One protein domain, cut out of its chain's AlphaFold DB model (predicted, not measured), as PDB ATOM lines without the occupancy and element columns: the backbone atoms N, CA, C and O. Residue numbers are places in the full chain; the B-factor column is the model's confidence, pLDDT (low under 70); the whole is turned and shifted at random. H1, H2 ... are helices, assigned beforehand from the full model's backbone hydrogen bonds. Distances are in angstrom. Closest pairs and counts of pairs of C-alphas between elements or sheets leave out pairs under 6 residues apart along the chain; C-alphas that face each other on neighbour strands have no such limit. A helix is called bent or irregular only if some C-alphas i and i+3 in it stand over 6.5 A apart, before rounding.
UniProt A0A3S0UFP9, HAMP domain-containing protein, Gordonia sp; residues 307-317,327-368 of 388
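What this domain is: This is residues 307 to 317 and 327 to 368 of the 388 residues of the protein "HAMP domain-containing protein" of Gordonia sp (UniProt A0A3S0UFP9). The model is a long, open U: H3 makes one limb, the unnamed residues 327 to 336 the other, and short H2 sits at the closed end. Residues 308 to 317 of H1 stand free beyond the open end. The printed part has 53 residues with three named helices, H1, H2, H3 in chain order, and no named strand: all helix. It is extended, radius of gyration of the C-alphas 16.1 A, spanning 47 by 24 by 18 A.

Where its parts are: Find C-alpha 346 at (-39.392, -11.433, -47.333); from there H3, residues 346 to 366, runs 30.0 A, with a kink of 29 degrees near residue 356. H2 is residues 337 to 342. H1, residues 307 to 317, begins at (-38.515, 19.486, -46.247); it is irregular, C-alphas 314 and 317 being 9.7 A apart.

How they stand to each other: Look from H3 to H2: they are close but not clearly touching, closest at the C-alphas of Ala 349 and Ala 341, 5.7 A, at a shallow tilt of 20 degrees, opposite ways. H1 is apart from both. Every O i to N i+4 pair is within hydrogen-bond range in H2, 14 of 17 in H3, 6 of 7 in H1.

The domain as a whole: The farthest C-alphas, Gln 315 and Ser 343, are 47.0 A apart. Residues 318 to 326 are not printed; C-alphas 317 and 327 are 23.3 A apart. The link H2 to H3 is tight. Confidence is under 70 at residues 307 to 317 and 346 to 348.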
ATOM      1  N   ALA A 307     -38.946  18.282 -46.950       55.91
ATOM      2  CA  ALA A 307     -38.515  19.486 -46.247       55.91
ATOM      3  C   ALA A 307     -36.988  19.544 -46.095       55.91
ATOM      4  O   ALA A 307     -36.403  20.622 -46.196       55.91
ATOM      5  N   LEU A 308     -36.316  18.401 -45.920       59.41
ATOM      6  CA  LEU A 308     -34.852  18.332 -45.930       59.41
ATOM      7  C   LEU A 308     -34.296  18.616 -47.335       59.41
ATOM      8  O   LEU A 308     -33.341  19.377 -47.472       59.41
ATOM      9  N   ALA A 309     -34.921  18.067 -48.382       61.28
ATOM     10  CA  ALA A 309     -34.537  18.323 -49.771       61.28
ATOM     11  C   ALA A 309     -34.736  19.795 -50.180       61.28
ATOM     12  O   ALA A 309     -33.866  20.371 -50.832       61.28
ATOM     13  N   ALA A 310     -35.843  20.420 -49.766       63.00
ATOM     14  CA  ALA A 310     -36.104  21.839 -50.012       63.00
ATOM     15  C   ALA A 310     -35.068  22.735 -49.315       63.00
ATOM     16  O   ALA A 310     -34.494  23.621 -49.947       63.00
ATOM     17  N   ARG A 311     -34.744  22.446 -48.048       59.38
ATOM     18  CA  ARG A 311     -33.710  23.186 -47.308       59.38
ATOM     19  C   ARG A 311     -32.320  23.025 -47.929       59.38
ATOM     20  O   ARG A 311     -31.596  24.010 -48.016       59.38
ATOM     21  N   LEU A 312     -31.976  21.829 -48.420       64.25
ATOM     22  CA  LEU A 312     -30.721  21.562 -49.146       64.25
ATOM     23  C   LEU A 312     -30.574  22.389 -50.427       64.25
ATOM     24  O   LEU A 312     -29.472  22.825 -50.751       64.25
ATOM     25  N   LEU A 313     -31.676  22.634 -51.137       65.56
ATOM     26  CA  LEU A 313     -31.676  23.456 -52.346       65.56
ATOM     27  C   LEU A 313     -31.599  24.962 -52.043       65.56
ATOM     28  O   LEU A 313     -31.025  25.697 -52.841       65.56
ATOM     29  N   GLU A 314     -32.143  25.417 -50.909       67.00
ATOM     30  CA  GLU A 314     -32.133  26.834 -50.508       67.00
ATOM     31  C   GLU A 314     -30.846  27.272 -49.790       67.00
ATOM     32  O   GLU A 314     -30.404  28.402 -49.984       67.00
ATOM     33  N   GLN A 315     -30.242  26.412 -48.960       61.72
ATOM     34  CA  GLN A 315     -29.124  26.796 -48.079       61.72
ATOM     35  C   GLN A 315     -27.737  26.314 -48.560       61.72
ATOM     36  O   GLN A 315     -26.725  26.741 -48.005       61.72
ATOM     37  N   GLY A 316     -27.651  25.472 -49.600       62.00
ATOM     38  CA  GLY A 316     -26.370  24.991 -50.143       62.00
ATOM     39  C   GLY A 316     -25.535  24.173 -49.139       62.00
ATOM     40  O   GLY A 316     -26.084  23.433 -48.325       62.00
ATOM     41  N   ASP A 317     -24.201  24.301 -49.186       56.84
ATOM     42  CA  ASP A 317     -23.246  23.543 -48.343       56.84
ATOM     43  C   ASP A 317     -23.289  23.895 -46.836       56.84
ATOM     44  O   ASP A 317     -22.642  23.228 -46.025       56.84
ATOM     45  N   VAL A 327     -34.732  18.005 -28.874       80.94
ATOM     46  CA  VAL A 327     -35.653  17.190 -29.674       80.94
ATOM     47  C   VAL A 327     -36.368  16.179 -28.786       80.94
ATOM     48  O   VAL A 327     -35.811  15.697 -27.799       80.94
ATOM     49  N   THR A 328     -37.605  15.845 -29.144       82.19
ATOM     50  CA  THR A 328     -38.357  14.737 -28.545       82.19
ATOM     51  C   THR A 328     -38.292  13.544 -29.488       82.19
ATOM     52  O   THR A 328     -38.709  13.646 -30.640       82.19
ATOM     53  N   THR A 329     -37.772  12.416 -29.007       80.50
ATOM     54  CA  THR A 329     -37.635  11.188 -29.802       80.50
ATOM     55  C   THR A 329     -38.743  10.203 -29.444       80.50
ATOM     56  O   THR A 329     -38.910   9.862 -28.275       80.50
ATOM     57  N   LEU A 330     -39.468   9.721 -30.454       79.31
ATOM     58  CA  LEU A 330     -40.459   8.657 -30.325       79.31
ATOM     59  C   LEU A 330     -39.877   7.352 -30.882       79.31
ATOM     60  O   LEU A 330     -39.414   7.319 -32.020       79.31
ATOM     61  N   PHE A 331     -39.924   6.284 -30.086       80.88
ATOM     62  CA  PHE A 331     -39.570   4.932 -30.517       80.88
ATOM     63  C   PHE A 331     -40.846   4.112 -30.700       80.88
ATOM     64  O   PHE A 331     -41.690   4.074 -29.804       80.88
ATOM     65  N   ILE A 332     -40.979   3.468 -31.859       79.56
ATOM     66  CA  ILE A 332     -42.102   2.593 -32.207       79.56
ATOM     67  C   ILE A 332     -41.510   1.244 -32.596       79.56
ATOM     68  O   ILE A 332     -40.589   1.196 -33.408       79.56
ATOM     69  N   ASP A 333     -42.043   0.174 -32.016       82.19
ATOM     70  CA  ASP A 333     -41.644  -1.200 -32.306       82.19
ATOM     71  C   ASP A 333     -42.887  -2.076 -32.499       82.19
ATOM     72  O   ASP A 333     -43.936  -1.836 -31.888       82.19
ATOM     73  N   ILE A 334     -42.778  -3.079 -33.368       81.44
ATOM     74  CA  ILE A 334     -43.849  -4.028 -33.656       81.44
ATOM     75  C   ILE A 334     -43.653  -5.240 -32.749       81.44
ATOM     76  O   ILE A 334     -42.656  -5.954 -32.833       81.44
ATOM     77  N   ARG A 335     -44.640  -5.510 -31.896       84.44
ATOM     78  CA  ARG A 335     -44.605  -6.680 -31.015       84.44
ATOM     79  C   ARG A 335     -44.526  -7.975 -31.833       84.44
ATOM     80  O   ARG A 335     -45.293  -8.148 -32.774       84.44
ATOM     81  N   ASP A 336     -43.628  -8.872 -31.426       82.12
ATOM     82  CA  ASP A 336     -43.424 -10.209 -32.005       82.12
ATOM     83  C   ASP A 336     -43.090 -10.217 -33.510       82.12
ATOM     84  O   ASP A 336     -43.297 -11.217 -34.201       82.12
ATOM     85  N   PHE A 337     -42.529  -9.121 -34.033       81.19
ATOM     86  CA  PHE A 337     -42.193  -9.017 -35.454       81.19
ATOM     87  C   PHE A 337     -41.132 -10.022 -35.906       81.19
ATOM     88  O   PHE A 337     -41.241 -10.555 -37.004       81.19
ATOM     89  N   THR A 338     -40.153 -10.349 -35.059       77.94
ATOM     90  CA  THR A 338     -39.133 -11.365 -35.363       77.94
ATOM     91  C   THR A 338     -39.775 -12.731 -35.642       77.94
ATOM     92  O   THR A 338     -39.483 -13.359 -36.654       77.94
ATOM     93  N   ALA A 339     -40.741 -13.155 -34.818       82.62
ATOM     94  CA  ALA A 339     -41.465 -14.413 -35.026       82.62
ATOM     95  C   ALA A 339     -42.369 -14.377 -36.275       82.62
ATOM     96  O   ALA A 339     -42.550 -15.389 -36.957       82.62
ATOM     97  N   TYR A 340     -42.930 -13.206 -36.591       80.81
ATOM     98  CA  TYR A 340     -43.674 -12.988 -37.830       80.81
ATOM     99  C   TYR A 340     -42.758 -13.105 -39.059       80.81
ATOM    100  O   TYR A 340     -43.087 -13.835 -39.989       80.81
ATOM    101  N   ALA A 341     -41.587 -12.471 -39.043       79.25
ATOM    102  CA  ALA A 341     -40.618 -12.518 -40.136       79.25
ATOM    103  C   ALA A 341     -40.038 -13.927 -40.363       79.25
ATOM    104  O   ALA A 341     -39.858 -14.326 -41.508       79.25
ATOM    105  N   ASP A 342     -39.825 -14.706 -39.297       81.94
ATOM    106  CA  ASP A 342     -39.334 -16.090 -39.382       81.94
ATOM    107  C   ASP A 342     -40.341 -17.064 -40.026       81.94
ATOM    108  O   ASP A 342     -39.965 -18.149 -40.471       81.94
ATOM    109  N   SER A 343     -41.628 -16.699 -40.067       85.50
ATOM    110  CA  SER A 343     -42.717 -17.543 -40.579       85.50
ATOM    111  C   SER A 343     -43.329 -17.069 -41.905       85.50
ATOM    112  O   SER A 343     -44.236 -17.731 -42.407       85.50
ATOM    113  N   HIS A 344     -42.831 -15.970 -42.487       83.06
ATOM    114  CA  HIS A 344     -43.348 -15.353 -43.719       83.06
ATOM    115  C   HIS A 344     -42.235 -15.120 -44.746       83.06
ATOM    116  O   HIS A 344     -41.049 -15.120 -44.413       83.06
ATOM    117  N   THR A 345     -42.599 -14.905 -46.014       79.25
ATOM    118  CA  THR A 345     -41.594 -14.534 -47.021       79.25
ATOM    119  C   THR A 345     -41.100 -13.102 -46.811       79.25
ATOM    120  O   THR A 345     -41.761 -12.263 -46.191       79.25
ATOM    121  N   ALA A 346     -39.929 -12.789 -47.370       65.44
ATOM    122  CA  ALA A 346     -39.392 -11.433 -47.333       65.44
ATOM    123  C   ALA A 346     -40.348 -10.416 -47.984       65.44
ATOM    124  O   ALA A 346     -40.471  -9.301 -47.480       65.44
ATOM    125  N   GLU A 347     -41.058 -10.786 -49.059       67.94
ATOM    126  CA  GLU A 347     -42.050  -9.898 -49.679       67.94
ATOM    127  C   GLU A 347     -43.245  -9.626 -48.757       67.94
ATOM    128  O   GLU A 347     -43.684  -8.482 -48.649       67.94
ATOM    129  N   GLU A 348     -43.745 -10.646 -48.057       67.81
ATOM    130  CA  GLU A 348     -44.870 -10.521 -47.122       67.81
ATOM    131  C   GLU A 348     -44.497  -9.670 -45.900       67.81
ATOM    132  O   GLU A 348     -45.237  -8.755 -45.526       67.81
ATOM    133  N   ALA A 349     -43.311  -9.897 -45.329       73.62
ATOM    134  CA  ALA A 349     -42.794  -9.105 -44.216       73.62
ATOM    135  C   ALA A 349     -42.595  -7.627 -44.599       73.62
ATOM    136  O   ALA A 349     -42.988  -6.726 -43.853       73.62
ATOM    137  N   VAL A 350     -42.042  -7.362 -45.789       72.12
ATOM    138  CA  VAL A 350     -41.869  -6.000 -46.317       72.12
ATOM    139  C   VAL A 350     -43.215  -5.340 -46.617       72.12
ATOM    140  O   VAL A 350     -43.395  -4.166 -46.295       72.12
ATOM    141  N   SER A 351     -44.184  -6.071 -47.174       73.38
ATOM    142  CA  SER A 351     -45.540  -5.552 -47.393       73.38
ATOM    143  C   SER A 351     -46.180  -5.111 -46.077       73.38
ATOM    144  O   SER A 351     -46.724  -4.011 -45.992       73.38
ATOM    145  N   ARG A 352     -46.040  -5.919 -45.019       79.31
ATOM    146  CA  ARG A 352     -46.575  -5.604 -43.690       79.31
ATOM    147  C   ARG A 352     -45.926  -4.370 -43.061       79.31
ATOM    148  O   ARG A 352     -46.612  -3.561 -42.438       79.31
ATOM    149  N   LEU A 353     -44.618  -4.201 -43.247       76.75
ATOM    150  CA  LEU A 353     -43.905  -2.991 -42.832       76.75
ATOM    151  C   LEU A 353     -44.383  -1.758 -43.606       76.75
ATOM    152  O   LEU A 353     -44.635  -0.716 -43.004       76.75
ATOM    153  N   ASN A 354     -44.562  -1.881 -44.922       76.12
ATOM    154  CA  ASN A 354     -45.044  -0.785 -45.760       76.12
ATOM    155  C   ASN A 354     -46.466  -0.345 -45.381       76.12
ATOM    156  O   ASN A 354     -46.737   0.854 -45.368       76.12
ATOM    157  N   GLU A 355     -47.352  -1.278 -45.010       78.88
ATOM    158  CA  GLU A 355     -48.683  -0.962 -44.465       78.88
ATOM    159  C   GLU A 355     -48.593  -0.121 -43.184       78.88
ATOM    160  O   GLU A 355     -49.305   0.875 -43.044       78.88
ATOM    161  N   LEU A 356     -47.697  -0.480 -42.258       79.69
ATOM    162  CA  LEU A 356     -47.483   0.294 -41.034       79.69
ATOM    163  C   LEU A 356     -46.927   1.689 -41.344       79.69
ATOM    164  O   LEU A 356     -47.409   2.686 -40.801       79.69
ATOM    165  N   PHE A 357     -45.927   1.780 -42.221       78.81
ATOM    166  CA  PHE A 357     -45.324   3.059 -42.595       78.81
ATOM    167  C   PHE A 357     -46.316   3.983 -43.302       78.81
ATOM    168  O   PHE A 357     -46.299   5.185 -43.039       78.81
ATOM    169  N   ALA A 358     -47.233   3.439 -44.105       76.00
ATOM    170  CA  ALA A 358     -48.299   4.207 -44.746       76.00
ATOM    171  C   ALA A 358     -49.248   4.893 -43.744       76.00
ATOM    172  O   ALA A 358     -49.906   5.863 -44.106       76.00
ATOM    173  N   ILE A 359     -49.304   4.426 -42.492       83.25
ATOM    174  CA  ILE A 359     -50.102   5.031 -41.415       83.25
ATOM    175  C   ILE A 359     -49.242   5.969 -40.559       83.25
ATOM    176  O   ILE A 359     -49.631   7.103 -40.280       83.25
ATOM    177  N   VAL A 360     -48.068   5.500 -40.131       80.12
ATOM    178  CA  VAL A 360     -47.228   6.206 -39.152       80.12
ATOM    179  C   VAL A 360     -46.542   7.426 -39.762       80.12
ATOM    180  O   VAL A 360     -46.491   8.476 -39.124       80.12
ATOM    181  N   VAL A 361     -46.023   7.317 -40.990       78.12
ATOM    182  CA  VAL A 361     -45.254   8.402 -41.620       78.12
ATOM    183  C   VAL A 361     -46.117   9.653 -41.836       78.12
ATOM    184  O   VAL A 361     -45.685  10.719 -41.393       78.12
ATOM    185  N   PRO A 362     -47.337   9.576 -42.409       76.69
ATOM    186  CA  PRO A 362     -48.195  10.753 -42.541       76.69
ATOM    187  C   PRO A 362     -48.521  11.420 -41.201       76.69
ATOM    188  O   PRO A 362     -48.450  12.640 -41.108       76.69
ATOM    189  N   ALA A 363     -48.797  10.637 -40.151       81.25
ATOM    190  CA  ALA A 363     -49.116  11.169 -38.824       81.25
ATOM    191  C   ALA A 363     -47.930  11.916 -38.184       81.25
ATOM    192  O   ALA A 363     -48.109  12.959 -37.558       81.25
ATOM    193  N   VAL A 364     -46.705  11.402 -38.353       79.00
ATOM    194  CA  VAL A 364     -45.483  12.069 -37.872       79.00
ATOM    195  C   VAL A 364     -45.237  13.370 -38.636       79.00
ATOM    196  O   VAL A 364     -44.933  14.386 -38.012       79.00
ATOM    197  N   VAL A 365     -45.406  13.354 -39.962       75.94
ATOM    198  CA  VAL A 365     -45.222  14.537 -40.817       75.94
ATOM    199  C   VAL A 365     -46.279  15.609 -40.524       75.94
ATOM    200  O   VAL A 365     -45.929  16.782 -40.410       75.94
ATOM    201  N   GLU A 366     -47.548  15.234 -40.329       75.56
ATOM    202  CA  GLU A 366     -48.637  16.160 -39.970       75.56
ATOM    203  C   GLU A 366     -48.391  16.844 -38.615       75.56
ATOM    204  O   GLU A 366     -48.686  18.026 -38.444       75.56
ATOM    205  N   ALA A 367     -47.762  16.136 -37.673       79.38
ATOM    206  CA  ALA A 367     -47.342  16.685 -36.386       79.38
ATOM    207  C   ALA A 367     -46.044  17.525 -36.451       79.38
ATOM    208  O   ALA A 367     -45.563  17.989 -35.416       79.38
ATOM    209  N   GLY A 368     -45.454  17.714 -37.639       74.12
ATOM    210  CA  GLY A 368     -44.195  18.445 -37.830       74.12
ATOM    211  C   GLY A 368     -42.946  17.688 -37.354       74.12
ATOM    212  O   GLY A 368     -41.897  18.300 -37.144       74.12
TER     213      GLY A 368